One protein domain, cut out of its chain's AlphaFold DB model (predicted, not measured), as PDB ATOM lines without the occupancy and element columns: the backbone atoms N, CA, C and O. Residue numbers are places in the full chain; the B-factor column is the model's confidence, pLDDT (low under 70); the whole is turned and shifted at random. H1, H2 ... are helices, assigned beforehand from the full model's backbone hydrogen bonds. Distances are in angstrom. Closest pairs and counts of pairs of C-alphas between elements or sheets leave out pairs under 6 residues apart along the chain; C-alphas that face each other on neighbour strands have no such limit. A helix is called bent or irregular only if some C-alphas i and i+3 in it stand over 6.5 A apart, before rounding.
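Overview. This is residues 2 to 217 of the 278 residues of the protein "VPS9 domain-containing protein" of Lamprigera yunnana (UniProt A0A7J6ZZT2). One long helix, H6, runs through a flat model; its residues 115 to 129 sit in a body with H4, H5, H7, H8 and H10, while its far end and the loop after it make an arm at one end of the longest axis. At the other end H1, H2 and H3a, the first arm of the bent helix H3, form a loose three-helix head, joined to the body by H3a on H6 and by H3b on H8. The printed part has 216 residues with ten named helices, H1 to H10 in chain order, and no named strand; the class is all helix. The whole is only just compact, close to loose, with a radius of gyration of the C-alphas of 20.0 A and spans of 67 by 39 by 21 A.

Along the chain. Find C-alpha 115 at (121.626, 134.932, 79.886); from there H6, residues 115 to 142, runs 40.4 A to C-alpha 142 at (157.997, 140.713, 96.416). Before it come H5, residues 100 to 107, and H4, residues 68 to 80, 18.5 A long. Go back to C-alpha 2 at (110.846, 142.910, 61.569) for H1, residues 2 to 13, followed by H2, residues 20 to 37, 25.9 A long. H3, residues 41 to 66, was assigned as one helix by its hydrogen bonds but is bent, with C-alphas 54 and 57 lying 7.0 A apart. Its arms are H3a, residues 41 to 54, and H3b, residues 57 to 66, itself irregular, with C-alphas 58 and 61 lying 6.6 A apart. After H6 look for H7, residues 156 to 170, 20.3 A; H8, residues 175 to 185; H9, residues 187 to 191; and H10, residues 193 to 211, 27.2 A long, ending at C-alpha 211 at (125.078, 122.666, 103.517).

Arrangement. H6 is the hub, touching five helices. H5 and H6 are a helical hairpin at a shallow tilt of 13 degrees, with Ala 102 and Ala 125 their closest C-alphas at 4.3 A. H10 touches H6 about perpendicular, at 82 degrees, closest at the C-alphas of Cys 123 and Val 198, 6.3 A. H8 touches H6 at a steep tilt of 61 degrees, where the C-alphas of Pro 115 and Ile 182 come within 4.8 A. H7 only just touches H6, with 3 pairs of C-alphas within 8 A, the closest those of Tyr 126 and Leu 163 at 7.8 A. H7 touches H10 at the C-alphas of Ile 164 and Ala 205, 5.3 A. H4 touches H8 at the C-alphas of Asp 71 and Tyr 176, 5.8 A. H9 touches no helix. H3a touches H6 at the C-alphas of Cys 49 and Leu 116, 6.6 A. H3b touches H8 at the C-alphas of His 64 and Ser 177, 5.6 A. H1, H2 and H3a are an up and down bundle, each running against the one before it; H1 and H2 come closest at the C-alphas of Leu 11 and Ala 26, 7.4 A. H2 and H3a only just touch, with 3 pairs within 8 A, closest at the C-alphas of His 35 and Glu 44, 5.8 A. In H1, H3a, H4, H5, H6, H8 and H10 every O i to N i+4 pair is within hydrogen-bond range; the counts are 13 of 14 in H2, 4 of 6 in H3b, 9 of 11 in H7 and 0 of 1 in H9, where 2 of 2 O i to N i+3 pairs are.

Size, cuts and confidence. The C-alphas farthest apart are those of Lys 15 and Ser 145, 70.0 A. The printed part has no cut. The long links are residues 81 to 99 and residues 143 to 155. The mean pLDDT of the printed part is 87.8; it is under 70 at residue 2 and residues 14 to 17, 39 to 42 and 145 to 152.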
ATOM      1  N   VAL A   2     112.307 143.159  61.658       57.03
ATOM      2  CA  VAL A   2     110.846 142.910  61.569       57.03
ATOM      3  C   VAL A   2     110.452 141.498  62.043       57.03
ATOM      4  O   VAL A   2     109.457 141.353  62.742       57.03
ATOM      5  N   THR A   3     111.271 140.481  61.762       71.88
ATOM      6  CA  THR A   3     110.995 139.086  62.152       71.88
ATOM      7  C   THR A   3     111.080 138.836  63.662       71.88
ATOM      8  O   THR A   3     110.178 138.218  64.211       71.88
ATOM      9  N   ILE A   4     112.105 139.360  64.350       73.25
ATOM     10  CA  ILE A   4     112.274 139.179  65.808       73.25
ATOM     11  C   ILE A   4     111.176 139.921  66.579       73.25
ATOM     12  O   ILE A   4     110.595 139.372  67.507       73.25
ATOM     13  N   ASN A   5     110.826 141.142  66.164       73.81
ATOM     14  CA  ASN A   5     109.766 141.908  66.824       73.81
ATOM     15  C   ASN A   5     108.382 141.276  66.638       73.81
ATOM     16  O   ASN A   5     107.563 141.332  67.552       73.81
ATOM     17  N   ASN A   6     108.107 140.692  65.467       75.50
ATOM     18  CA  ASN A   6     106.871 139.944  65.247       75.50
ATOM     19  C   ASN A   6     106.852 138.664  66.084       75.50
ATOM     20  O   ASN A   6     105.841 138.407  66.720       75.50
ATOM     21  N   PHE A   7     107.978 137.949  66.172       75.12
ATOM     22  CA  PHE A   7     108.127 136.803  67.065       75.12
ATOM     23  C   PHE A   7     107.840 137.165  68.531       75.12
ATOM     24  O   PHE A   7     106.999 136.531  69.153       75.12
ATOM     25  N   ILE A   8     108.484 138.205  69.075       75.94
ATOM     26  CA  ILE A   8     108.281 138.622  70.474       75.94
ATOM     27  C   ILE A   8     106.812 138.974  70.716       75.94
ATOM     28  O   ILE A   8     106.236 138.581  71.724       75.94
ATOM     29  N   LYS A   9     106.182 139.691  69.778       78.50
ATOM     30  CA  LYS A   9     104.754 140.007  69.865       78.50
ATOM     31  C   LYS A   9     103.892 138.757  69.811       78.50
ATOM     32  O   LYS A   9     102.941 138.674  70.570       78.50
ATOM     33  N   GLU A  10     104.181 137.820  68.916       77.88
ATOM     34  CA  GLU A  10     103.449 136.559  68.840       77.88
ATOM     35  C   GLU A  10     103.600 135.768  70.134       77.88
ATOM     36  O   GLU A  10     102.573 135.410  70.688       77.88
ATOM     37  N   LEU A  11     104.815 135.611  70.671       75.81
ATOM     38  CA  LEU A  11     105.071 134.910  71.931       75.81
ATOM     39  C   LEU A  11     104.309 135.545  73.107       75.81
ATOM     40  O   LEU A  11     103.600 134.849  73.825       75.81
ATOM     41  N   LEU A  12     104.405 136.871  73.266       73.69
ATOM     42  CA  LEU A  12     103.721 137.609  74.335       73.69
ATOM     43  C   LEU A  12     102.192 137.631  74.172       73.69
ATOM     44  O   LEU A  12     101.474 137.743  75.161       73.69
ATOM     45  N   ASN A  13     101.684 137.545  72.938       75.88
ATOM     46  CA  ASN A  13     100.245 137.473  72.661       75.88
ATOM     47  C   ASN A  13      99.714 136.028  72.688       75.88
ATOM     48  O   ASN A  13      98.504 135.812  72.795       75.88
ATOM     49  N   SER A  14     100.589 135.033  72.534       60.19
ATOM     50  CA  SER A  14     100.234 133.623  72.471       60.19
ATOM     51  C   SER A  14     100.196 133.030  73.875       60.19
ATOM     52  O   SER A  14     101.198 132.550  74.387       60.19
ATOM     53  N   LYS A  15      98.976 133.000  74.420       56.62
ATOM     54  CA  LYS A  15      98.554 132.350  75.672       56.62
ATOM     55  C   LYS A  15      98.978 133.072  76.950       56.62
ATOM     56  O   LYS A  15     100.060 133.630  77.064       56.62
ATOM     57  N   GLU A  16      98.081 133.016  77.932       64.12
ATOM     58  CA  GLU A  16      98.423 133.206  79.337       64.12
ATOM     59  C   GLU A  16      99.439 132.113  79.689       64.12
ATOM     60  O   GLU A  16      99.058 130.990  80.001       64.12
ATOM     61  N   LEU A  17     100.730 132.390  79.514       68.00
ATOM     62  CA  LEU A  17     101.798 131.502  79.960       68.00
ATOM     63  C   LEU A  17     101.710 131.503  81.485       68.00
ATOM     64  O   LEU A  17     101.983 132.514  82.128       68.00
ATOM     65  N   THR A  18     101.166 130.428  82.053       72.94
ATOM     66  CA  THR A  18     100.779 130.413  83.473       72.94
ATOM     67  C   THR A  18     101.896 129.929  84.389       72.94
ATOM     68  O   THR A  18     101.851 130.194  85.591       72.94
ATOM     69  N   ASN A  19     102.895 129.243  83.830       82.88
ATOM     70  CA  ASN A  19     104.033 128.689  84.551       82.88
ATOM     71  C   ASN A  19     105.329 128.784  83.725       82.88
ATOM     72  O   ASN A  19     105.310 129.067  82.525       82.88
ATOM     73  N   VAL A  20     106.457 128.580  84.409       86.62
ATOM     74  CA  VAL A  20     107.806 128.750  83.855       86.62
ATOM     75  C   VAL A  20     108.116 127.713  82.766       86.62
ATOM     76  O   VAL A  20     108.673 128.086  81.737       86.62
ATOM     77  N   GLU A  21     107.702 126.454  82.943       86.81
ATOM     78  CA  GLU A  21     107.957 125.360  81.988       86.81
ATOM     79  C   GLU A  21     107.285 125.611  80.627       86.81
ATOM     80  O   GLU A  21     107.919 125.493  79.580       86.81
ATOM     81  N   GLU A  22     106.016 126.035  80.623       84.12
ATOM     82  CA  GLU A  22     105.289 126.378  79.392       84.12
ATOM     83  C   GLU A  22     105.954 127.530  78.632       84.12
ATOM     84  O   GLU A  22     105.993 127.532  77.397       84.12
ATOM     85  N   PHE A  23     106.466 128.523  79.364       84.31
ATOM     86  CA  PHE A  23     107.178 129.649  78.774       84.31
ATOM     87  C   PHE A  23     108.524 129.206  78.197       84.31
ATOM     88  O   PHE A  23     108.852 129.572  77.067       84.31
ATOM     89  N   GLU A  24     109.283 128.399  78.941       88.12
ATOM     90  CA  GLU A  24     110.554 127.828  78.493       88.12
ATOM     91  C   GLU A  24     110.372 127.046  77.185       88.12
ATOM     92  O   GLU A  24     111.062 127.319  76.199       88.12
ATOM     93  N   ASP A  25     109.382 126.152  77.125       86.00
ATOM     94  CA  ASP A  25     109.062 125.376  75.926       86.00
ATOM     95  C   ASP A  25     108.689 126.269  74.734       86.00
ATOM     96  O   ASP A  25     109.175 126.064  73.615       86.00
ATOM     97  N   ALA A  26     107.846 127.283  74.955       84.19
ATOM     98  CA  ALA A  26     107.419 128.209  73.907       84.19
ATOM     99  C   ALA A  26     108.591 129.037  73.355       84.19
ATOM    100  O   ALA A  26     108.707 129.232  72.136       84.19
ATOM    101  N   VAL A  27     109.488 129.495  74.231       85.06
ATOM    102  CA  VAL A  27     110.703 130.215  73.836       85.06
ATOM    103  C   VAL A  27     111.639 129.294  73.070       85.06
ATOM    104  O   VAL A  27     112.041 129.641  71.961       85.06
ATOM    105  N   ASN A  28     111.928 128.102  73.590       85.12
ATOM    106  CA  ASN A  28     112.850 127.152  72.970       85.12
ATOM    107  C   ASN A  28     112.381 126.714  71.576       85.12
ATOM    108  O   ASN A  28     113.161 126.734  70.620       85.12
ATOM    109  N   GLN A  29     111.092 126.399  71.410       82.88
ATOM    110  CA  GLN A  29     110.515 126.072  70.098       82.88
ATOM    111  C   GLN A  29     110.691 127.202  69.084       82.88
ATOM    112  O   GLN A  29     110.894 126.959  67.890       82.88
ATOM    113  N   SER A  30     110.618 128.441  69.554       80.62
ATOM    114  CA  SER A  30     110.699 129.609  68.695       80.62
ATOM    115  C   SER A  30     112.135 130.020  68.388       80.62
ATOM    116  O   SER A  30     112.440 130.377  67.250       80.62
ATOM    117  N   LEU A  31     113.045 129.883  69.354       83.06
ATOM    118  CA  LEU A  31     114.480 130.070  69.150       83.06
ATOM    119  C   LEU A  31     115.013 129.125  68.075       83.06
ATOM    120  O   LEU A  31     115.751 129.567  67.201       83.06
ATOM    121  N   VAL A  32     114.543 127.873  68.026       83.38
ATOM    122  CA  VAL A  32     114.880 126.939  66.935       83.38
ATOM    123  C   VAL A  32     114.510 127.508  65.559       83.38
ATOM    124  O   VAL A  32     115.222 127.283  64.579       83.38
ATOM    125  N   GLN A  33     113.401 128.245  65.444       80.50
ATOM    126  CA  GLN A  33     113.012 128.888  64.185       80.50
ATOM    127  C   GLN A  33     113.890 130.102  63.874       80.50
ATOM    128  O   GLN A  33     114.278 130.293  62.723       80.50
ATOM    129  N   ILE A  34     114.239 130.891  64.892       80.88
ATOM    130  CA  ILE A  34     115.130 132.047  64.762       80.88
ATOM    131  C   ILE A  34     116.527 131.591  64.341       80.88
ATOM    132  O   ILE A  34     117.040 132.082  63.341       80.88
ATOM    133  N   HIS A  35     117.118 130.604  65.012       83.81
ATOM    134  CA  HIS A  35     118.438 130.065  64.673       83.81
ATOM    135  C   HIS A  35     118.493 129.522  63.244       83.81
ATOM    136  O   HIS A  35     119.460 129.776  62.539       83.81
ATOM    137  N   LYS A  36     117.421 128.891  62.736       80.75
ATOM    138  CA  LYS A  36     117.348 128.491  61.314       80.75
ATOM    139  C   LYS A  36     117.487 129.666  60.338       80.75
ATOM    140  O   LYS A  36     117.938 129.461  59.213       80.75
ATOM    141  N   LEU A  37     117.087 130.874  60.735       77.56
ATOM    142  CA  LEU A  37     117.222 132.088  59.924       77.56
ATOM    143  C   LEU A  37     118.614 132.729  60.043       77.56
ATOM    144  O   LEU A  37     119.027 133.454  59.138       77.56
ATOM    145  N   TYR A  38     119.342 132.465  61.131       73.06
ATOM    146  CA  TYR A  38     120.672 133.009  61.402       73.06
ATOM    147  C   TYR A  38     121.751 131.943  61.151       73.06
ATOM    148  O   TYR A  38     122.053 131.114  61.993       73.06
ATOM    149  N   LEU A  39     122.361 131.982  59.962       63.62
ATOM    150  CA  LEU A  39     123.223 130.921  59.408       63.62
ATOM    151  C   LEU A  39     124.584 130.698  60.113       63.62
ATOM    152  O   LEU A  39     125.325 129.807  59.699       63.62
ATOM    153  N   THR A  40     124.967 131.497  61.119       69.31
ATOM    154  CA  THR A  40     126.286 131.389  61.781       69.31
ATOM    155  C   THR A  40     126.196 131.460  63.306       69.31
ATOM    156  O   THR A  40     125.368 132.188  63.853       69.31
ATOM    157  N   SER A  41     127.108 130.771  64.001       63.84
ATOM    158  CA  SER A  41     127.140 130.677  65.471       63.84
ATOM    159  C   SER A  41     127.209 132.031  66.186       63.84
ATOM    160  O   SER A  41     126.491 132.265  67.155       63.84
ATOM    161  N   ASN A  42     128.019 132.966  65.688       68.62
ATOM    162  CA  ASN A  42     128.157 134.292  66.306       68.62
ATOM    163  C   ASN A  42     126.884 135.141  66.151       68.62
ATOM    164  O   ASN A  42     126.568 135.971  67.006       68.62
ATOM    165  N   THR A  43     126.138 134.934  65.062       76.38
ATOM    166  CA  THR A  43     124.870 135.636  64.835       76.38
ATOM    167  C   THR A  43     123.722 135.059  65.655       76.38
ATOM    168  O   THR A  43     122.815 135.810  65.994       76.38
ATOM    169  N   GLU A  44     123.775 133.773  66.017       78.06
ATOM    170  CA  GLU A  44     122.788 133.137  66.902       78.06
ATOM    171  C   GLU A  44     122.885 133.697  68.327       78.06
ATOM    172  O   GLU A  44     121.891 134.198  68.835       78.06
ATOM    173  N   ILE A  45     124.086 133.748  68.918       82.56
ATOM    174  CA  ILE A  45     124.297 134.322  70.265       82.56
ATOM    175  C   ILE A  45     123.817 135.780  70.332       82.56
ATOM    176  O   ILE A  45     123.188 136.214  71.299       82.56
ATOM    177  N   SER A  46     124.090 136.549  69.275       84.19
ATOM    178  CA  SER A  46     123.638 137.940  69.177       84.19
ATOM    179  C   SER A  46     122.111 138.041  69.066       84.19
ATOM    180  O   SER A  46     121.511 138.944  69.646       84.19
ATOM    181  N   ALA A  47     121.473 137.124  68.330       84.12
ATOM    182  CA  ALA A  47     120.020 137.062  68.216       84.12
ATOM    183  C   ALA A  47     119.366 136.679  69.552       84.12
ATOM    184  O   ALA A  47     118.399 137.332  69.947       84.12
ATOM    185  N   ASP A  48     119.930 135.706  70.269       86.69
ATOM    186  CA  ASP A  48     119.472 135.286  71.597       86.69
ATOM    187  C   ASP A  48     119.530 136.451  72.579       86.69
ATOM    188  O   ASP A  48     118.547 136.742  73.256       86.69
ATOM    189  N   CYS A  49     120.638 137.196  72.595       88.19
ATOM    190  CA  CYS A  49     120.776 138.373  73.446       88.19
ATOM    191  C   CYS A  49     119.661 139.404  73.191       88.19
ATOM    192  O   CYS A  49     119.066 139.907  74.143       88.19
ATOM    193  N   ILE A  50     119.323 139.681  71.924       88.12
ATOM    194  CA  ILE A  50     118.224 140.596  71.568       88.12
ATOM    195  C   ILE A  50     116.878 140.040  72.044       88.12
ATOM    196  O   ILE A  50     116.097 140.767  72.657       88.12
ATOM    197  N   VAL A  51     116.600 138.765  71.768       88.56
ATOM    198  CA  VAL A  51     115.345 138.106  72.153       88.56
ATOM    199  C   VAL A  51     115.155 138.149  73.667       88.56
ATOM    200  O   VAL A  51     114.138 138.650  74.144       88.56
ATOM    201  N   PHE A  52     116.148 137.697  74.428       90.69
ATOM    202  CA  PHE A  52     116.065 137.639  75.882       90.69
ATOM    203  C   PHE A  52     116.021 139.019  76.529       90.69
ATOM    204  O   PHE A  52     115.289 139.194  77.495       90.69
ATOM    205  N   ASN A  53     116.687 140.030  75.966       90.44
ATOM    206  CA  ASN A  53     116.536 141.410  76.437       90.44
ATOM    207  C   ASN A  53     115.081 141.904  76.378       90.44
ATOM    208  O   ASN A  53     114.638 142.633  77.263       90.44
ATOM    209  N   HIS A  54     114.333 141.506  75.345       88.06
ATOM    210  CA  HIS A  54     112.926 141.874  75.199       88.06
ATOM    211  C   HIS A  54     111.976 141.014  76.037       88.06
ATOM    212  O   HIS A  54     110.941 141.514  76.473       88.06
ATOM    213  N   LEU A  55     112.303 139.737  76.245       88.50
ATOM    214  CA  LEU A  55     111.464 138.807  77.006       88.50
ATOM    215  C   LEU A  55     111.695 138.874  78.518       88.50
ATOM    216  O   LEU A  55     110.805 138.499  79.275       88.50
ATOM    217  N   HIS A  56     112.850 139.376  78.958       91.31
ATOM    218  CA  HIS A  56     113.261 139.406  80.359       91.31
ATOM    219  C   HIS A  56     112.183 139.972  81.288       91.31
ATOM    220  O   HIS A  56     111.819 139.333  82.270       91.31
ATOM    221  N   ASP A  57     111.627 141.139  80.954       89.81
ATOM    222  CA  ASP A  57     110.673 141.832  81.829       89.81
ATOM    223  C   ASP A  57     109.315 141.105  81.914       89.81
ATOM    224  O   ASP A  57     108.571 141.305  82.871       89.81
ATOM    225  N   ALA A  58     108.996 140.250  80.936       85.75
ATOM    226  CA  ALA A  58     107.807 139.400  80.963       85.75
ATOM    227  C   ALA A  58     108.056 138.082  81.712       85.75
ATOM    228  O   ALA A  58     107.169 137.588  82.401       85.75
ATOM    229  N   PHE A  59     109.260 137.523  81.578       87.38
ATOM    230  CA  PHE A  59     109.577 136.180  82.047       87.38
ATOM    231  C   PHE A  59     110.181 136.129  83.451       87.38
ATOM    232  O   PHE A  59     109.751 135.325  84.275       87.38
ATOM    233  N   MET A  60     111.154 136.990  83.757       92.62
ATOM    234  CA  MET A  60     111.846 136.949  85.048       92.62
ATOM    235  C   MET A  60     110.918 137.078  86.256       92.62
ATOM    236  O   MET A  60     111.168 136.376  87.231       92.62
ATOM    237  N   PRO A  61     109.817 137.860  86.231       92.69
ATOM    238  CA  PRO A  61     108.858 137.845  87.333       92.69
ATOM    239  C   PRO A  61     108.254 136.459  87.612       92.69
ATOM    240  O   PRO A  61     107.975 136.139  88.764       92.69
ATOM    241  N   MET A  62     108.062 135.627  86.581       91.31
ATOM    242  CA  MET A  62     107.582 134.249  86.744       91.31
ATOM    243  C   MET A  62     108.655 133.363  87.368       91.31
ATOM    244  O   MET A  62     108.357 132.618  88.296       91.31
ATOM    245  N   VAL A  63     109.903 133.491  86.909       94.38
ATOM    246  CA  VAL A  63     111.046 132.770  87.491       94.38
ATOM    247  C   VAL A  63     111.235 133.149  88.958       94.38
ATOM    248  O   VAL A  63     111.330 132.269  89.804       94.38
ATOM    249  N   HIS A  64     111.216 134.444  89.280       95.69
ATOM    250  CA  HIS A  64     111.352 134.927  90.656       95.69
ATOM    251  C   HIS A  64     110.280 134.344  91.570       95.69
ATOM    252  O   HIS A  64     110.571 133.995  92.706       95.69
ATOM    253  N   LYS A  65     109.048 134.214  91.070       95.00
ATOM    254  CA  LYS A  65     107.949 133.604  91.816       95.00
ATOM    255  C   LYS A  65     108.146 132.098  92.017       95.00
ATOM    256  O   LYS A  65     107.848 131.595  93.092       95.00
ATOM    257  N   GLU A  66     108.631 131.384  91.004       95.25
ATOM    258  CA  GLU A  66     108.892 129.939  91.086       95.25
ATOM    259  C   GLU A  66     109.997 129.613  92.104       95.25
ATOM    260  O   GLU A  66     109.897 128.646  92.856       95.25
ATOM    261  N   PHE A  67     111.037 130.446  92.164       96.25
ATOM    262  CA  PHE A  67     112.196 130.241  93.036       96.25
ATOM    263  C   PHE A  67     112.175 131.094  94.316       96.25
ATOM    264  O   PHE A  67     113.163 131.084  95.054       96.25
ATOM    265  N   GLU A  68     111.061 131.770  94.622       97.12
ATOM    266  CA  GLU A  68     110.928 132.735  95.728       97.12
ATOM    267  C   GLU A  68     111.406 132.153  97.068       97.12
ATOM    268  O   GLU A  68     112.254 132.743  97.739       97.12
ATOM    269  N   ASP A  69     110.943 130.949  97.415       97.25
ATOM    270  CA  ASP A  69     111.313 130.270  98.663       97.25
ATOM    271  C   ASP A  69     112.821 129.971  98.739       97.25
ATOM    272  O   ASP A  69     113.452 130.102  99.794       97.25
ATOM    273  N   SER A  70     113.420 129.564  97.615       96.94
ATOM    274  CA  SER A  70     114.847 129.229  97.546       96.94
ATOM    275  C   SER A  70     115.708 130.484  97.648       96.94
ATOM    276  O   SER A  70     116.685 130.509  98.402       96.94
ATOM    277  N   ASP A  71     115.317 131.539  96.936       97.75
ATOM    278  CA  ASP A  71     115.977 132.841  96.942       97.75
ATOM    279  C   ASP A  71     115.906 133.504  98.318       97.75
ATOM    280  O   ASP A  71     116.935 133.912  98.864       97.75
ATOM    281  N   GLN A  72     114.731 133.504  98.951       97.12
ATOM    282  CA  GLN A  72     114.555 134.033 100.300       97.12
ATOM    283  C   GLN A  72     115.366 133.243 101.338       97.12
ATOM    284  O   GLN A  72     116.023 133.837 102.199       97.12
ATOM    285  N   SER A  73     115.359 131.909 101.249       95.88
ATOM    286  CA  SER A  73     116.133 131.029 102.132       95.88
ATOM    287  C   SER A  73     117.639 131.284 102.016       95.88
ATOM    288  O   SER A  73     118.335 131.435 103.027       95.88
ATOM    289  N   TYR A  74     118.151 131.409 100.786       95.44
ATOM    290  CA  TYR A  74     119.538 131.811 100.559       95.44
ATOM    291  C   TYR A  74     119.819 133.199 101.125       95.44
ATOM    292  O   TYR A  74     120.820 133.374 101.823       95.44
ATOM    293  N   PHE A  75     118.959 134.178 100.846       95.38
ATOM    294  CA  PHE A  75     119.199 135.556 101.242       95.38
ATOM    295  C   PHE A  75     119.310 135.663 102.764       95.38
ATOM    296  O   PHE A  75     120.285 136.220 103.271       95.38
ATOM    297  N   GLN A  76     118.404 135.019 103.501       94.44
ATOM    298  CA  GLN A  76     118.463 134.950 104.960       94.44
ATOM    299  C   GLN A  76     119.760 134.291 105.455       94.44
ATOM    300  O   GLN A  76     120.448 134.836 106.322       94.44
ATOM    301  N   LYS A  77     120.157 133.165 104.855       93.31
ATOM    302  CA  LYS A  77     121.425 132.496 105.177       93.31
ATOM    303  C   LYS A  77     122.642 133.379 104.883       93.31
ATOM    304  O   LYS A  77     123.605 133.379 105.648       93.31
ATOM    305  N   SER A  78     122.614 134.160 103.806       94.06
ATOM    306  CA  SER A  78     123.699 135.084 103.458       94.06
ATOM    307  C   SER A  78     123.871 136.187 104.513       94.06
ATOM    308  O   SER A  78     124.998 136.553 104.854       94.06
ATOM    309  N   LEU A  79     122.770 136.656 105.113       92.75
ATOM    310  CA  LEU A  79     122.810 137.613 106.220       92.75
ATOM    311  C   LEU A  79     123.447 136.993 107.471       92.75
ATOM    312  O   LEU A  79     124.308 137.606 108.097       92.75
ATOM    313  N   GLU A  80     123.098 135.749 107.798       92.62
ATOM    314  CA  GLU A  80     123.670 135.023 108.944       92.62
ATOM    315  C   GLU A  80     125.173 134.746 108.798       92.62
ATOM    316  O   GLU A  80     125.905 134.696 109.793       92.62
ATOM    317  N   LEU A  81     125.632 134.584 107.554       92.44
ATOM    318  CA  LEU A  81     127.015 134.285 107.191       92.44
ATOM    319  C   LEU A  81     127.800 135.516 106.708       92.44
ATOM    320  O   LEU A  81     128.913 135.359 106.213       92.44
ATOM    321  N   THR A  82     127.277 136.737 106.859       88.94
ATOM    322  CA  THR A  82     127.912 137.960 106.319       88.94
ATOM    323  C   THR A  82     129.343 138.177 106.836       88.94
ATOM    324  O   THR A  82     130.214 138.637 106.095       88.94
ATOM    325  N   ASP A  83     129.622 137.775 108.078       86.94
ATOM    326  CA  ASP A  83     130.945 137.919 108.701       86.94
ATOM    327  C   ASP A  83     131.910 136.769 108.399       86.94
ATOM    328  O   ASP A  83     133.042 136.756 108.878       86.94
ATOM    329  N   MET A  84     131.496 135.783 107.617       91.19
ATOM    330  CA  MET A  84     132.332 134.644 107.269       91.19
ATOM    331  C   MET A  84     133.556 135.061 106.444       91.19
ATOM    332  O   MET A  84     133.515 135.973 105.609       91.19
ATOM    333  N   THR A  85     134.660 134.351 106.661       90.62
ATOM    334  CA  THR A  85     135.892 134.494 105.881       90.62
ATOM    335  C   THR A  85     136.191 133.209 105.109       90.62
ATOM    336  O   THR A  85     135.767 132.117 105.496       90.62
ATOM    337  N   ALA A  86     136.946 133.324 104.014       92.00
ATOM    338  CA  ALA A  86     137.296 132.168 103.191       92.00
ATOM    339  C   ALA A  86     138.131 131.129 103.970       92.00
ATOM    340  O   ALA A  86     137.945 129.926 103.780       92.00
ATOM    341  N   GLU A  87     138.995 131.560 104.898       91.75
ATOM    342  CA  GLU A  87     139.769 130.653 105.764       91.75
ATOM    343  C   GLU A  87     138.877 129.798 106.679       91.75
ATOM    344  O   GLU A  87     139.143 128.610 106.879       91.75
ATOM    345  N   GLN A  88     137.761 130.349 107.174       91.94
ATOM    346  CA  GLN A  88     136.821 129.613 108.023       91.94
ATOM    347  C   GLN A  88     136.126 128.482 107.255       91.94
ATOM    348  O   GLN A  88     135.690 127.495 107.851       91.94
ATOM    349  N   LEU A  89     136.079 128.610 105.928       91.81
ATOM    350  CA  LEU A  89     135.600 127.611 104.979       91.81
ATOM    351  C   LEU A  89     136.704 126.670 104.473       91.81
ATOM    352  O   LEU A  89     136.433 125.766 103.682       91.81
ATOM    353  N   GLY A  90     137.938 126.843 104.947       89.81
ATOM    354  CA  GLY A  90     139.080 126.003 104.610       89.81
ATOM    355  C   GLY A  90     139.938 126.496 103.449       89.81
ATOM    356  O   GLY A  90     140.762 125.711 102.987       89.81
ATOM    357  N   ALA A  91     139.787 127.745 102.994       90.94
ATOM    358  CA  ALA A  91     140.806 128.351 102.139       90.94
ATOM    359  C   ALA A  91     142.137 128.504 102.904       90.94
ATOM    360  O   ALA A  91     142.120 128.717 104.122       90.94
ATOM    361  N   PRO A  92     143.281 128.443 102.205       88.19
ATOM    362  CA  PRO A  92     144.563 128.889 102.741       88.19
ATOM    363  C   PRO A  92     144.486 130.321 103.287       88.19
ATOM    364  O   PRO A  92     143.802 131.181 102.723       88.19
ATOM    365  N   ILE A  93     145.194 130.588 104.386       83.44
ATOM    366  CA  ILE A  93     145.192 131.902 105.051       83.44
ATOM    367  C   ILE A  93     145.761 132.971 104.110       83.44
ATOM    368  O   ILE A  93     145.297 134.109 104.100       83.44
ATOM    369  N   GLU A  94     146.694 132.578 103.246       83.12
ATOM    370  CA  GLU A  94     147.310 133.387 102.197       83.12
ATOM    371  C   GLU A  94     146.285 133.927 101.186       83.12
ATOM    372  O   GLU A  94     146.543 134.918 100.510       83.12
ATOM    373  N   TYR A  95     145.104 133.315 101.091       86.88
ATOM    374  CA  TYR A  95     144.023 133.759 100.209       86.88
ATOM    375  C   TYR A  95     142.951 134.571 100.940       86.88
ATOM    376  O   TYR A  95     141.939 134.955 100.350       86.88
ATOM    377  N   THR A  96     143.162 134.871 102.224       85.50
ATOM    378  CA  THR A  96     142.283 135.753 102.994       85.50
ATOM    379  C   THR A  96     142.572 137.197 102.613       85.50
ATOM    380  O   THR A  96     143.356 137.884 103.254       85.50
ATOM    381  N   VAL A  97     141.941 137.659 101.537       86.50
ATOM    382  CA  VAL A  97     142.102 139.016 101.004       86.50
ATOM    383  C   VAL A  97     140.747 139.672 100.769       86.50
ATOM    384  O   VAL A  97     139.702 139.019 100.718       86.50
ATOM    385  N   SER A  98     140.752 140.994 100.643       87.25
ATOM    386  CA  SER A  98     139.582 141.760 100.229       87.25
ATOM    387  C   SER A  98     139.348 141.570  98.726       87.25
ATOM    388  O   SER A  98     140.234 141.899  97.946       87.25
ATOM    389  N   LEU A  99     138.162 141.084  98.338       92.56
ATOM    390  CA  LEU A  99     137.777 140.786  96.946       92.56
ATOM    391  C   LEU A  99     136.671 141.726  96.456       92.56
ATOM    392  O   LEU A  99     135.563 141.303  96.126       92.56
ATOM    393  N   LEU A 100     136.916 143.035  96.550       92.38
ATOM    394  CA  LEU A 100     135.858 144.025  96.325       92.38
ATOM    395  C   LEU A 100     135.443 144.077  94.859       92.38
ATOM    396  O   LEU A 100     134.257 144.243  94.596       92.38
ATOM    397  N   ALA A 101     136.386 143.905  93.926       95.50
ATOM    398  CA  ALA A 101     136.064 143.925  92.503       95.50
ATOM    399  C   ALA A 101     135.119 142.773  92.147       95.50
ATOM    400  O   ALA A 101     134.075 143.001  91.539       95.50
ATOM    401  N   ALA A 102     135.427 141.557  92.612       97.69
ATOM    402  CA  ALA A 102     134.571 140.394  92.400       97.69
ATOM    403  C   ALA A 102     133.184 140.540  93.054       97.69
ATOM    404  O   ALA A 102     132.181 140.183  92.442       97.69
ATOM    405  N   ILE A 103     133.117 141.084  94.278       97.56
ATOM    406  CA  ILE A 103     131.847 141.305  94.994       97.56
ATOM    407  C   ILE A 103     130.975 142.337  94.269       97.56
ATOM    408  O   ILE A 103     129.780 142.118  94.092       97.56
ATOM    409  N   VAL A 104     131.560 143.466  93.857       97.25
ATOM    410  CA  VAL A 104     130.825 144.540  93.172       97.25
ATOM    411  C   VAL A 104     130.338 144.079  91.805       97.25
ATOM    412  O   VAL A 104     129.192 144.350  91.461       97.25
ATOM    413  N   GLU A 105     131.175 143.369  91.049       98.25
ATOM    414  CA  GLU A 105     130.777 142.799  89.763       98.25
ATOM    415  C   GLU A 105     129.599 141.845  89.940       98.25
ATOM    416  O   GLU A 105     128.553 142.035  89.324       98.25
ATOM    417  N   LEU A 106     129.730 140.867  90.842       98.31
ATOM    418  CA  LEU A 106     128.703 139.854  91.038       98.31
ATOM    419  C   LEU A 106     127.389 140.453  91.560       98.31
ATOM    420  O   LEU A 106     126.319 140.006  91.155       98.31
ATOM    421  N   ALA A 107     127.439 141.492  92.398       97.69
ATOM    422  CA  ALA A 107     126.247 142.201  92.868       97.69
ATOM    423  C   ALA A 107     125.405 142.818  91.727       97.69
ATOM    424  O   ALA A 107     124.222 143.089  91.927       97.69
ATOM    425  N   ASN A 108     125.975 143.001  90.530       97.31
ATOM    426  CA  ASN A 108     125.253 143.481  89.349       97.31
ATOM    427  C   ASN A 108     124.529 142.379  88.561       97.31
ATOM    428  O   ASN A 108     123.853 142.705  87.587       97.31
ATOM    429  N   LEU A 109     124.610 141.106  88.969       97.81
ATOM    430  CA  LEU A 109     124.023 139.974  88.237       97.81
ATOM    431  C   LEU A 109     122.546 140.196  87.861       97.81
ATOM    432  O   LEU A 109     122.122 139.900  86.743       97.81
ATOM    433  N   ASP A 110     121.773 140.774  88.776       95.75
ATOM    434  CA  ASP A 110     120.347 141.062  88.598       95.75
ATOM    435  C   ASP A 110     120.058 142.160  87.565       95.75
ATOM    436  O   ASP A 110     119.002 142.153  86.935       95.75
ATOM    437  N   ASN A 111     121.003 143.077  87.345       95.88
ATOM    438  CA  ASN A 111     120.840 144.206  86.425       95.88
ATOM    439  C   ASN A 111     120.952 143.789  84.950       95.88
ATOM    440  O   ASN A 111     120.543 144.532  84.057       95.88
ATOM    441  N   HIS A 112     121.520 142.614  84.685       96.38
ATOM    442  CA  HIS A 112     121.685 142.070  83.343       96.38
ATOM    443  C   HIS A 112     120.424 141.343  82.880       96.38
ATOM    444  O   HIS A 112     119.850 140.564  83.636       96.38
ATOM    445  N   LYS A 113     120.003 141.555  81.627       95.62
ATOM    446  CA  LYS A 113     118.733 141.010  81.126       95.62
ATOM    447  C   LYS A 113     118.891 139.723  80.327       95.62
ATOM    448  O   LYS A 113     118.016 138.858  80.357       95.62
ATOM    449  N   SER A 114     119.983 139.576  79.587       94.19
ATOM    450  CA  SER A 114     120.225 138.361  78.808       94.19
ATOM    451  C   SER A 114     121.003 137.306  79.611       94.19
ATOM    452  O   SER A 114     121.835 137.660  80.453       94.19
ATOM    453  N   PRO A 115     120.803 136.005  79.323       94.44
ATOM    454  CA  PRO A 115     121.626 134.932  79.886       94.44
ATOM    455  C   PRO A 115     123.120 135.133  79.603       94.44
ATOM    456  O   PRO A 115     123.956 134.843  80.454       94.44
ATOM    457  N   LEU A 116     123.453 135.687  78.430       94.25
ATOM    458  CA  LEU A 116     124.821 136.013  78.032       94.25
ATOM    459  C   LEU A 116     125.467 137.042  78.963       94.25
ATOM    460  O   LEU A 116     126.575 136.824  79.441       94.25
ATOM    461  N   GLU A 117     124.789 138.160  79.218       95.75
ATOM    462  CA  GLU A 117     125.305 139.216  80.096       95.75
ATOM    463  C   GLU A 117     125.464 138.712  81.533       95.75
ATOM    464  O   GLU A 117     126.490 138.962  82.161       95.75
ATOM    465  N   LYS A 118     124.497 137.931  82.034       97.31
ATOM    466  CA  LYS A 118     124.599 137.304  83.358       97.31
ATOM    467  C   LYS A 118     125.758 136.304  83.435       97.31
ATOM    468  O   LYS A 118     126.503 136.315  84.410       97.31
ATOM    469  N   MET A 119     125.966 135.483  82.402       96.81
ATOM    470  CA  MET A 119     127.119 134.575  82.324       96.81
ATOM    471  C   MET A 119     128.446 135.343  82.296       96.81
ATOM    472  O   MET A 119     129.399 134.951  82.969       96.81
ATOM    473  N   HIS A 120     128.516 136.452  81.555       96.38
ATOM    474  CA  HIS A 120     129.691 137.319  81.561       96.38
ATOM    475  C   HIS A 120     129.963 137.911  82.941       96.38
ATOM    476  O   HIS A 120     131.107 137.852  83.374       96.38
ATOM    477  N   CYS A 121     128.937 138.378  83.656       98.25
ATOM    478  CA  CYS A 121     129.071 138.836  85.040       98.25
ATOM    479  C   CYS A 121     129.697 137.750  85.940       98.25
ATOM    480  O   CYS A 121     130.659 138.020  86.662       98.25
ATOM    481  N   LEU A 122     129.249 136.489  85.827       97.94
ATOM    482  CA  LEU A 122     129.868 135.365  86.548       97.94
ATOM    483  C   LEU A 122     131.342 135.171  86.166       97.94
ATOM    484  O   LEU A 122     132.188 135.000  87.042       97.94
ATOM    485  N   CYS A 123     131.664 135.207  84.871       97.44
ATOM    486  CA  CYS A 123     133.033 135.035  84.381       97.44
ATOM    487  C   CYS A 123     133.953 136.167  84.845       97.44
ATOM    488  O   CYS A 123     135.042 135.908  85.344       97.44
ATOM    489  N   THR A 124     133.504 137.416  84.744       98.19
ATOM    490  CA  THR A 124     134.268 138.589  85.166       98.19
ATOM    491  C   THR A 124     134.487 138.589  86.676       98.19
ATOM    492  O   THR A 124     135.615 138.802  87.120       98.19
ATOM    493  N   ALA A 125     133.468 138.257  87.474       98.38
ATOM    494  CA  ALA A 125     133.634 138.088  88.914       98.38
ATOM    495  C   ALA A 125     134.632 136.963  89.243       98.38
ATOM    496  O   ALA A 125     135.482 137.128  90.119       98.38
ATOM    497  N   TYR A 126     134.573 135.840  88.522       97.38
ATOM    498  CA  TYR A 126     135.518 134.731  88.674       97.38
ATOM    499  C   TYR A 126     136.952 135.161  88.343       97.38
ATOM    500  O   TYR A 126     137.861 134.932  89.138       97.38
ATOM    501  N   ASP A 127     137.163 135.852  87.225       96.62
ATOM    502  CA  ASP A 127     138.475 136.354  86.815       96.62
ATOM    503  C   ASP A 127     139.032 137.384  87.810       96.62
ATOM    504  O   ASP A 127     140.225 137.340  88.133       96.62
ATOM    505  N   PHE A 128     138.184 138.264  88.360       97.56
ATOM    506  CA  PHE A 128     138.583 139.200  89.414       97.56
ATOM    507  C   PHE A 128     139.087 138.488  90.666       97.56
ATOM    508  O   PHE A 128     140.115 138.901  91.200       97.56
ATOM    509  N   ILE A 129     138.471 137.371  91.073       95.88
ATOM    510  CA  ILE A 129     138.981 136.565  92.193       95.88
ATOM    511  C   ILE A 129     140.427 136.138  91.928       95.88
ATOM    512  O   ILE A 129     141.302 136.358  92.765       95.88
ATOM    513  N   PHE A 130     140.720 135.561  90.759       93.62
ATOM    514  CA  PHE A 130     142.089 135.132  90.448       93.62
ATOM    515  C   PHE A 130     143.059 136.303  90.325       93.62
ATOM    516  O   PHE A 130     144.209 136.177  90.748       93.62
ATOM    517  N   ALA A 131     142.629 137.418  89.736       92.56
ATOM    518  CA  ALA A 131     143.461 138.604  89.586       92.56
ATOM    519  C   ALA A 131     143.834 139.200  90.953       92.56
ATOM    520  O   ALA A 131     145.017 139.420  91.215       92.56
ATOM    521  N   GLU A 132     142.854 139.392  91.841       92.06
ATOM    522  CA  GLU A 132     143.055 139.948  93.183       92.06
ATOM    523  C   GLU A 132     143.911 139.013  94.055       92.06
ATOM    524  O   GLU A 132     144.841 139.475  94.717       92.06
ATOM    525  N   LEU A 133     143.675 137.695  94.001       91.56
ATOM    526  CA  LEU A 133     144.491 136.714  94.726       91.56
ATOM    527  C   LEU A 133     145.945 136.710  94.248       91.56
ATOM    528  O   LEU A 133     146.861 136.794  95.065       91.56
ATOM    529  N   LYS A 134     146.174 136.647  92.929       89.50
ATOM    530  CA  LYS A 134     147.532 136.680  92.363       89.50
ATOM    531  C   LYS A 134     148.246 137.971  92.736       89.50
ATOM    532  O   LYS A 134     149.396 137.914  93.157       89.50
ATOM    533  N   ALA A 135     147.570 139.112  92.613       88.19
ATOM    534  CA  ALA A 135     148.140 140.405  92.967       88.19
ATOM    535  C   ALA A 135     148.554 140.451  94.444       88.19
ATOM    536  O   ALA A 135     149.682 140.832  94.751       88.19
ATOM    537  N   ALA A 136     147.686 140.006  95.356       85.75
ATOM    538  CA  ALA A 136     147.963 140.030  96.790       85.75
ATOM    539  C   ALA A 136     149.120 139.095  97.188       85.75
ATOM    540  O   ALA A 136     149.980 139.459  97.996       85.75
ATOM    541  N   VAL A 137     149.173 137.909  96.584       85.25
ATOM    542  CA  VAL A 137     150.241 136.929  96.804       85.25
ATOM    543  C   VAL A 137     151.579 137.436  96.257       85.25
ATOM    544  O   VAL A 137     152.565 137.448  96.991       85.25
ATOM    545  N   ILE A 138     151.614 137.926  95.012       85.25
ATOM    546  CA  ILE A 138     152.830 138.476  94.385       85.25
ATOM    547  C   ILE A 138     153.362 139.665  95.182       85.25
ATOM    548  O   ILE A 138     154.557 139.732  95.457       85.25
ATOM    549  N   ASN A 139     152.484 140.583  95.588       83.19
ATOM    550  CA  ASN A 139     152.863 141.752  96.371       83.19
ATOM    551  C   ASN A 139     153.524 141.344  97.700       83.19
ATOM    552  O   ASN A 139     154.580 141.858  98.063       83.19
ATOM    553  N   THR A 140     152.967 140.336  98.371       80.50
ATOM    554  CA  THR A 140     153.530 139.806  99.621       80.50
ATOM    555  C   THR A 140     154.890 139.152  99.413       80.50
ATOM    556  O   THR A 140     155.824 139.436 100.157       80.50
ATOM    557  N   ILE A 141     155.026 138.331  98.373       81.62
ATOM    558  CA  ILE A 141     156.289 137.665  98.040       81.62
ATOM    559  C   ILE A 141     157.368 138.677  97.660       81.62
ATOM    560  O   ILE A 141     158.490 138.562  98.130       81.62
ATOM    561  N   SER A 142     157.032 139.703  96.873       81.06
ATOM    562  CA  SER A 142     157.997 140.713  96.416       81.06
ATOM    563  C   SER A 142     158.635 141.523  97.551       81.06
ATOM    564  O   SER A 142     159.717 142.079  97.384       81.06
ATOM    565  N   LYS A 143     157.975 141.578  98.716       76.50
ATOM    566  CA  LYS A 143     158.465 142.252  99.926       76.50
ATOM    567  C   LYS A 143     159.282 141.323 100.836       76.50
ATOM    568  O   LYS A 143     159.946 141.810 101.748       76.50
ATOM    569  N   SER A 144     159.262 140.009 100.593       73.75
ATOM    570  CA  SER A 144     160.007 138.999 101.354       73.75
ATOM    571  C   SER A 144     161.256 138.560 100.587       73.75
ATOM    572  O   SER A 144     161.179 138.024  99.484       73.75
ATOM    573  N   SER A 145     162.426 138.729 101.201       64.69
ATOM    574  CA  SER A 145     163.712 138.338 100.602       64.69
ATOM    575  C   SER A 145     163.911 136.820 100.515       64.69
ATOM    576  O   SER A 145     164.778 136.351  99.781       64.69
ATOM    577  N   SER A 146     163.118 136.042 101.258       68.56
ATOM    578  CA  SER A 146     163.259 134.589 101.379       68.56
ATOM    579  C   SER A 146     162.345 133.787 100.446       68.56
ATOM    580  O   SER A 146     162.607 132.605 100.226       68.56
ATOM    581  N   ARG A 147     161.301 134.405  99.871       66.00
ATOM    582  CA  ARG A 147     160.251 133.715  99.088       66.00
ATOM    583  C   ARG A 147     160.156 134.137  97.624       66.00
ATOM    584  O   ARG A 147     159.235 133.711  96.936       66.00
ATOM    585  N   GLU A 148     161.105 134.931  97.126       60.56
ATOM    586  CA  GLU A 148     161.062 135.571  95.797       60.56
ATOM    587  C   GLU A 148     160.823 134.591  94.621       60.56
ATOM    588  O   GLU A 148     160.299 134.981  93.578       60.56
ATOM    589  N   TYR A 149     161.138 133.301  94.795       61.41
ATOM    590  CA  TYR A 149     160.979 132.259  93.772       61.41
ATOM    591  C   TYR A 149     159.751 131.347  93.949       61.41
ATOM    592  O   TYR A 149     159.531 130.456  93.126       61.41
ATOM    593  N   GLU A 150     158.936 131.542  94.987       66.38
ATOM    594  CA  GLU A 150     157.800 130.671  95.314       66.38
ATOM    595  C   GLU A 150     156.468 131.301  94.889       66.38
ATOM    596  O   GLU A 150     155.698 131.751  95.728       66.38
ATOM    597  N   ILE A 151     156.161 131.334  93.585       66.19
ATOM    598  CA  ILE A 151     154.826 131.753  93.119       66.19
ATOM    599  C   ILE A 151     153.836 130.597  93.357       66.19
ATOM    600  O   ILE A 151     153.924 129.573  92.669       66.19
ATOM    601  N   PRO A 152     152.866 130.723  94.281       69.25
ATOM    602  CA  PRO A 152     151.907 129.668  94.563       69.25
ATOM    603  C   PRO A 152     150.982 129.476  93.366       69.25
ATOM    604  O   PRO A 152     150.463 130.432  92.783       69.25
ATOM    605  N   THR A 153     150.745 128.219  93.003       76.38
ATOM    606  CA  THR A 153     149.713 127.891  92.018       76.38
ATOM    607  C   THR A 153     148.363 127.879  92.727       76.38
ATOM    608  O   THR A 153     148.144 127.071  93.626       76.38
ATOM    609  N   ILE A 154     147.460 128.776  92.332       82.31
ATOM    610  CA  ILE A 154     146.097 128.822  92.871       82.31
ATOM    611  C   ILE A 154     145.296 127.679  92.243       82.31
ATOM    612  O   ILE A 154     145.042 127.688  91.038       82.31
ATOM    613  N   ASN A 155     144.899 126.701  93.056       77.88
ATOM    614  CA  ASN A 155     144.100 125.568  92.604       77.88
ATOM    615  C   ASN A 155     142.601 125.857  92.744       77.88
ATOM    616  O   ASN A 155     142.158 126.488  93.700       77.88
ATOM    617  N   ASN A 156     141.789 125.294  91.846       74.56
ATOM    618  CA  ASN A 156     140.327 125.437  91.899       74.56
ATOM    619  C   ASN A 156     139.699 124.903  93.203       74.56
ATOM    620  O   ASN A 156     138.646 125.384  93.612       74.56
ATOM    621  N   SER A 157     140.332 123.936  93.882       80.38
ATOM    622  CA  SER A 157     139.885 123.447  95.199       80.38
ATOM    623  C   SER A 157     139.853 124.548  96.254       80.38
ATOM    624  O   SER A 157     138.966 124.552  97.110       80.38
ATOM    625  N   ASP A 158     140.793 125.483  96.154       85.75
ATOM    626  CA  ASP A 158     141.014 126.552  97.124       85.75
ATOM    627  C   ASP A 158     140.124 127.762  96.810       85.75
ATOM    628  O   ASP A 158     139.824 128.570  97.686       85.75
ATOM    629  N   VAL A 159     139.644 127.847  95.565       91.31
ATOM    630  CA  VAL A 159     138.794 128.929  95.057       91.31
ATOM    631  C   VAL A 159     137.338 128.755  95.473       91.31
ATOM    632  O   VAL A 159     136.661 129.749  95.701       91.31
ATOM    633  N   ILE A 160     136.832 127.530  95.646       94.69
ATOM    634  CA  ILE A 160     135.422 127.327  96.026       94.69
ATOM    635  C   ILE A 160     135.057 128.010  97.365       94.69
ATOM    636  O   ILE A 160     134.064 128.735  97.392       94.69
ATOM    637  N   PRO A 161     135.821 127.857  98.467       94.69
ATOM    638  CA  PRO A 161     135.587 128.616  99.705       94.69
ATOM    639  C   PRO A 161     135.578 130.143  99.511       94.69
ATOM    640  O   PRO A 161     134.800 130.869 100.137       94.69
ATOM    641  N   ILE A 162     136.436 130.633  98.617       96.00
ATOM    642  CA  ILE A 162     136.556 132.052  98.285       96.00
ATOM    643  C   ILE A 162     135.314 132.516  97.519       96.00
ATOM    644  O   ILE A 162     134.706 133.523  97.876       96.00
ATOM    645  N   LEU A 163     134.877 131.728  96.538       96.81
ATOM    646  CA  LEU A 163     133.687 131.981  95.739       96.81
ATOM    647  C   LEU A 163     132.421 132.022  96.601       96.81
ATOM    648  O   LEU A 163     131.608 132.924  96.438       96.81
ATOM    649  N   ILE A 164     132.292 131.119  97.580       96.56
ATOM    650  CA  ILE A 164     131.202 131.161  98.572       96.56
ATOM    651  C   ILE A 164     131.204 132.503  99.314       96.56
ATOM    652  O   ILE A 164     130.155 133.125  99.478       96.56
ATOM    653  N   THR A 165     132.380 132.967  99.743       95.88
ATOM    654  CA  THR A 165     132.518 134.247 100.450       95.88
ATOM    655  C   THR A 165     132.099 135.420  99.560       95.88
ATOM    656  O   THR A 165     131.405 136.320 100.030       95.88
ATOM    657  N   VAL A 166     132.474 135.405  98.276       97.31
ATOM    658  CA  VAL A 166     132.069 136.429  97.299       97.31
ATOM    659  C   VAL A 166     130.556 136.403  97.067       97.31
ATOM    660  O   VAL A 166     129.930 137.454  97.164       97.31
ATOM    661  N   ILE A 167     129.952 135.230  96.852       97.75
ATOM    662  CA  ILE A 167     128.498 135.066  96.670       97.75
ATOM    663  C   ILE A 167     127.738 135.665  97.861       97.75
ATOM    664  O   ILE A 167     126.907 136.555  97.677       97.75
ATOM    665  N   VAL A 168     128.087 135.251  99.086       96.88
ATOM    666  CA  VAL A 168     127.441 135.734 100.318       96.88
ATOM    667  C   VAL A 168     127.576 137.250 100.461       96.88
ATOM    668  O   VAL A 168     126.593 137.941 100.726       96.88
ATOM    669  N   LYS A 169     128.778 137.797 100.238       95.81
ATOM    670  CA  LYS A 169     129.028 139.240 100.370       95.81
ATOM    671  C   LYS A 169     128.388 140.082  99.268       95.81
ATOM    672  O   LYS A 169     128.164 141.268  99.492       95.81
ATOM    673  N   SER A 170     128.061 139.481  98.126       96.75
ATOM    674  CA  SER A 170     127.371 140.151  97.016       96.75
ATOM    675  C   SER A 170     125.870 140.326  97.261       96.75
ATOM    676  O   SER A 170     125.235 141.086  96.540       96.75
ATOM    677  N   LYS A 171     125.301 139.663  98.285       95.44
ATOM    678  CA  LYS A 171     123.903 139.832  98.736       95.44
ATOM    679  C   LYS A 171     122.870 139.720  97.605       95.44
ATOM    680  O   LYS A 171     121.961 140.536  97.500       95.44
ATOM    681  N   LEU A 172     123.027 138.703  96.761       96.50
ATOM    682  CA  LEU A 172     122.197 138.474  95.574       96.50
ATOM    683  C   LEU A 172     120.738 138.142  95.947       96.50
ATOM    684  O   LEU A 172     120.496 137.065  96.478       96.50
ATOM    685  N   PRO A 173     119.746 139.002  95.675       95.44
ATOM    686  CA  PRO A 173     118.370 138.742  96.104       95.44
ATOM    687  C   PRO A 173     117.730 137.552  95.377       95.44
ATOM    688  O   PRO A 173     116.955 136.833  95.994       95.44
ATOM    689  N   HIS A 174     118.083 137.319  94.108       97.50
ATOM    690  CA  HIS A 174     117.465 136.297  93.253       97.50
ATOM    691  C   HIS A 174     118.486 135.255  92.753       97.50
ATOM    692  O   HIS A 174     118.578 134.973  91.556       97.50
ATOM    693  N   LEU A 175     119.349 134.745  93.639       97.31
ATOM    694  CA  LEU A 175     120.453 133.844  93.274       97.31
ATOM    695  C   LEU A 175     120.004 132.638  92.423       97.31
ATOM    696  O   LEU A 175     120.543 132.424  91.339       97.31
ATOM    697  N   TYR A 176     119.045 131.847  92.898       97.19
ATOM    698  CA  TYR A 176     118.555 130.651  92.212       97.19
ATOM    699  C   TYR A 176     117.828 130.993  90.928       97.19
ATOM    700  O   TYR A 176     118.081 130.348  89.913       97.19
ATOM    701  N   SER A 177     116.999 132.036  90.948       97.62
ATOM    702  CA  SER A 177     116.332 132.526  89.744       97.62
ATOM    703  C   SER A 177     117.328 132.858  88.631       97.62
ATOM    704  O   SER A 177     117.150 132.445  87.486       97.62
ATOM    705  N   ASN A 178     118.420 133.557  88.961       97.44
ATOM    706  CA  ASN A 178     119.472 133.881  87.998       97.44
ATOM    707  C   ASN A 178     120.179 132.633  87.467       97.44
ATOM    708  O   ASN A 178     120.424 132.534  86.267       97.44
ATOM    709  N   PHE A 179     120.510 131.679  88.337       96.06
ATOM    710  CA  PHE A 179     121.186 130.444  87.930       96.06
ATOM    711  C   PHE A 179     120.298 129.574  87.045       96.06
ATOM    712  O   PHE A 179     120.764 129.052  86.032       96.06
ATOM    713  N   TYR A 180     119.017 129.456  87.387       95.88
ATOM    714  CA  TYR A 180     118.041 128.791  86.538       95.88
ATOM    715  C   TYR A 180     117.946 129.490  85.177       95.88
ATOM    716  O   TYR A 180     118.075 128.844  84.144       95.88
ATOM    717  N   TYR A 181     117.845 130.820  85.150       95.25
ATOM    718  CA  TYR A 181     117.759 131.565  83.895       95.25
ATOM    719  C   TYR A 181     118.999 131.376  83.001       95.25
ATOM    720  O   TYR A 181     118.876 131.166  81.795       95.25
ATOM    721  N   ILE A 182     120.203 131.383  83.578       95.25
ATOM    722  CA  ILE A 182     121.447 131.120  82.837       95.25
ATOM    723  C   ILE A 182     121.499 129.672  82.326       95.25
ATOM    724  O   ILE A 182     121.913 129.426  81.191       95.25
ATOM    725  N   THR A 183     121.096 128.698  83.143       92.75
ATOM    726  CA  THR A 183     121.170 127.274  82.775       92.75
ATOM    727  C   THR A 183     120.132 126.906  81.715       92.75
ATOM    728  O   THR A 183     120.503 126.295  80.712       92.75
ATOM    729  N   ALA A 184     118.880 127.337  81.882       91.12
ATOM    730  CA  ALA A 184     117.779 127.060  80.960       91.12
ATOM    731  C   ALA A 184     117.958 127.764  79.605       91.12
ATOM    732  O   ALA A 184     117.756 127.161  78.552       91.12
ATOM    733  N   PHE A 185     118.414 129.022  79.607       90.44
ATOM    734  CA  PHE A 185     118.443 129.860  78.400       90.44
ATOM    735  C   PHE A 185     119.846 130.181  77.876       90.44
ATOM    736  O   PHE A 185     119.996 130.914  76.899       90.44
ATOM    737  N   GLY A 186     120.894 129.621  78.485       86.31
ATOM    738  CA  GLY A 186     122.272 129.797  78.022       86.31
ATOM    739  C   GLY A 186     122.548 129.150  76.660       86.31
ATOM    740  O   GLY A 186     123.459 129.580  75.955       86.31
ATOM    741  N   GLY A 187     121.764 128.146  76.250       83.31
ATOM    742  CA  GLY A 187     121.880 127.514  74.932       83.31
ATOM    743  C   GLY A 187     123.319 127.096  74.605       83.31
ATOM    744  O   GLY A 187     123.977 126.418  75.396       83.31
ATOM    745  N   ARG A 188     123.844 127.558  73.461       80.69
ATOM    746  CA  ARG A 188     125.227 127.270  73.030       80.69
ATOM    747  C   ARG A 188     126.311 127.874  73.921       80.69
ATOM    748  O   ARG A 188     127.447 127.415  73.880       80.69
ATOM    749  N   LEU A 189     125.995 128.874  74.744       81.88
ATOM    750  CA  LEU A 189     126.953 129.422  75.711       81.88
ATOM    751  C   LEU A 189     127.386 128.339  76.704       81.88
ATOM    752  O   LEU A 189     128.562 128.244  77.040       81.88
ATOM    753  N   ASN A 190     126.460 127.457  77.083       81.38
ATOM    754  CA  ASN A 190     126.725 126.359  78.010       81.38
ATOM    755  C   ASN A 190     127.573 125.232  77.379       81.38
ATOM    756  O   ASN A 190     128.061 124.353  78.094       81.38
ATOM    757  N   GLU A 191     127.790 125.264  76.059       84.19
ATOM    758  CA  GLU A 191     128.699 124.357  75.343       84.19
ATOM    759  C   GLU A 191     130.152 124.857  75.348       84.19
ATOM    760  O   GLU A 191     131.068 124.074  75.099       84.19
ATOM    761  N   LEU A 192     130.387 126.140  75.649       88.50
ATOM    762  CA  LEU A 192     131.734 126.694  75.734       88.50
ATOM    763  C   LEU A 192     132.412 126.217  77.023       88.50
ATOM    764  O   LEU A 192     131.942 126.497  78.127       88.50
ATOM    765  N   ASP A 193     133.555 125.538  76.886       92.69
ATOM    766  CA  ASP A 193     134.261 124.898  78.006       92.69
ATOM    767  C   ASP A 193     134.544 125.852  79.171       92.69
ATOM    768  O   ASP A 193     134.385 125.481  80.334       92.69
ATOM    769  N   TYR A 194     134.933 127.094  78.868       92.94
ATOM    770  CA  TYR A 194     135.205 128.104  79.888       92.94
ATOM    771  C   TYR A 194     133.937 128.495  80.665       92.94
ATOM    772  O   TYR A 194     133.948 128.466  81.893       92.94
ATOM    773  N   PHE A 195     132.820 128.764  79.983       94.25
ATOM    774  CA  PHE A 195     131.552 129.102  80.646       94.25
ATOM    775  C   PHE A 195     131.019 127.935  81.464       94.25
ATOM    776  O   PHE A 195     130.636 128.107  82.618       94.25
ATOM    777  N   LYS A 196     131.090 126.724  80.912       93.06
ATOM    778  CA  LYS A 196     130.737 125.500  81.628       93.06
ATOM    779  C   LYS A 196     131.592 125.300  82.879       93.06
ATOM    780  O   LYS A 196     131.083 124.859  83.909       93.06
ATOM    781  N   HIS A 197     132.886 125.607  82.805       94.06
ATOM    782  CA  HIS A 197     133.785 125.532  83.950       94.06
ATOM    783  C   HIS A 197     133.399 126.532  85.048       94.06
ATOM    784  O   HIS A 197     133.254 126.122  86.202       94.06
ATOM    785  N   VAL A 198     133.198 127.803  84.685       95.81
ATOM    786  CA  VAL A 198     132.811 128.871  85.619       95.81
ATOM    787  C   VAL A 198     131.463 128.556  86.263       95.81
ATOM    788  O   VAL A 198     131.369 128.514  87.489       95.81
ATOM    789  N   LEU A 199     130.442 128.244  85.460       95.19
ATOM    790  CA  LEU A 199     129.106 127.913  85.953       95.19
ATOM    791  C   LEU A 199     129.151 126.748  86.947       95.19
ATOM    792  O   LEU A 199     128.616 126.853  88.046       95.19
ATOM    793  N   LYS A 200     129.893 125.681  86.627       94.44
ATOM    794  CA  LYS A 200     130.066 124.534  87.526       94.44
ATOM    795  C   LYS A 200     130.771 124.903  88.835       94.44
ATOM    796  O   LYS A 200     130.456 124.327  89.875       94.44
ATOM    797  N   ALA A 201     131.737 125.823  88.812       96.00
ATOM    798  CA  ALA A 201     132.394 126.297  90.032       96.00
ATOM    799  C   ALA A 201     131.404 127.054  90.932       96.00
ATOM    800  O   ALA A 201     131.334 126.795  92.136       96.00
ATOM    801  N   PHE A 202     130.591 127.926  90.339       97.25
ATOM    802  CA  PHE A 202     129.520 128.637  91.028       97.25
ATOM    803  C   PHE A 202     128.449 127.683  91.581       97.25
ATOM    804  O   PHE A 202     128.119 127.768  92.761       97.25
ATOM    805  N   GLU A 203     127.972 126.713  90.798       95.38
ATOM    806  CA  GLU A 203     127.030 125.681  91.260       95.38
ATOM    807  C   GLU A 203     127.588 124.901  92.456       95.38
ATOM    808  O   GLU A 203     126.905 124.709  93.462       95.38
ATOM    809  N   GLN A 204     128.859 124.490  92.395       95.75
ATOM    810  CA  GLN A 204     129.524 123.818  93.512       95.75
ATOM    811  C   GLN A 204     129.596 124.697  94.763       95.75
ATOM    812  O   GLN A 204     129.429 124.187  95.874       95.75
ATOM    813  N   ALA A 205     129.848 125.997  94.604       96.50
ATOM    814  CA  ALA A 205     129.845 126.944  95.710       96.50
ATOM    815  C   ALA A 205     128.446 127.080  96.329       96.50
ATOM    816  O   ALA A 205     128.325 126.983  97.549       96.50
ATOM    817  N   VAL A 206     127.391 127.204  95.518       95.81
ATOM    818  CA  VAL A 206     125.998 127.287  95.997       95.81
ATOM    819  C   VAL A 206     125.571 126.002  96.714       95.81
ATOM    820  O   VAL A 206     125.037 126.061  97.822       95.81
ATOM    821  N   ILE A 207     125.881 124.827  96.155       94.50
ATOM    822  CA  ILE A 207     125.594 123.530  96.791       94.50
ATOM    823  C   ILE A 207     126.281 123.432  98.156       94.50
ATOM    824  O   ILE A 207     125.654 123.033  99.141       94.50
ATOM    825  N   LYS A 208     127.562 123.811  98.242       93.81
ATOM    826  CA  LYS A 208     128.282 123.820  99.520       93.81
ATOM    827  C   LYS A 208     127.676 124.822 100.493       93.81
ATOM    828  O   LYS A 208     127.457 124.453 101.641       93.81
ATOM    829  N   LEU A 209     127.361 126.036 100.041       94.38
ATOM    830  CA  LEU A 209     126.734 127.076 100.855       94.38
ATOM    831  C   LEU A 209     125.415 126.604 101.477       94.38
ATOM    832  O   LEU A 209     125.156 126.862 102.651       94.38
ATOM    833  N   ASN A 210     124.612 125.842 100.739       91.44
ATOM    834  CA  ASN A 210     123.380 125.275 101.276       91.44
ATOM    835  C   ASN A 210     123.606 124.323 102.447       91.44
ATOM    836  O   ASN A 210     122.808 124.327 103.384       91.44
ATOM    837  N   GLY A 211     124.694 123.556 102.423       90.12
ATOM    838  CA  GLY A 211     125.078 122.666 103.517       90.12
ATOM    839  C   GLY A 211     125.735 123.367 104.710       90.12
ATOM    840  O   GLY A 211     125.962 122.717 105.728       90.12
ATOM    841  N   LEU A 212     126.055 124.662 104.609       92.38
ATOM    842  CA  LEU A 212     126.719 125.395 105.685       92.38
ATOM    843  C   LEU A 212     125.742 125.844 106.771       92.38
ATOM    844  O   LEU A 212     124.615 126.270 106.513       92.38
ATOM    845  N   SER A 213     126.254 125.816 107.996       87.31
ATOM    846  CA  SER A 213     125.685 126.470 109.173       87.31
ATOM    847  C   SER A 213     126.767 127.286 109.877       87.31
ATOM    848  O   SER A 213     127.958 126.986 109.753       87.31
ATOM    849  N   LYS A 214     126.378 128.302 110.650       85.00
ATOM    850  CA  LYS A 214     127.335 129.121 111.406       85.00
ATOM    851  C   LYS A 214     128.202 128.282 112.355       85.00
ATOM    852  O   LYS A 214     129.394 128.547 112.483       85.00
ATOM    853  N   ASP A 215     127.629 127.227 112.927       86.56
ATOM    854  CA  ASP A 215     128.313 126.305 113.841       86.56
ATOM    855  C   ASP A 215     129.326 125.387 113.137       86.56
ATOM    856  O   ASP A 215     130.219 124.836 113.777       86.56
ATOM    857  N   SER A 216     129.210 125.224 111.815       87.31
ATOM    858  CA  SER A 216     130.140 124.418 111.009       87.31
ATOM    859  C   SER A 216     131.405 125.167 110.579       87.31
ATOM    860  O   SER A 216     132.322 124.559 110.024       87.31
ATOM    861  N   LEU A 217     131.468 126.481 110.819       89.56
ATOM    862  CA  LEU A 217     132.614 127.304 110.449       89.56
ATOM    863  C   LEU A 217     133.805 127.017 111.364       89.56
ATOM    864  O   LEU A 217     133.669 126.913 112.584       89.56
TER     865      LEU A 217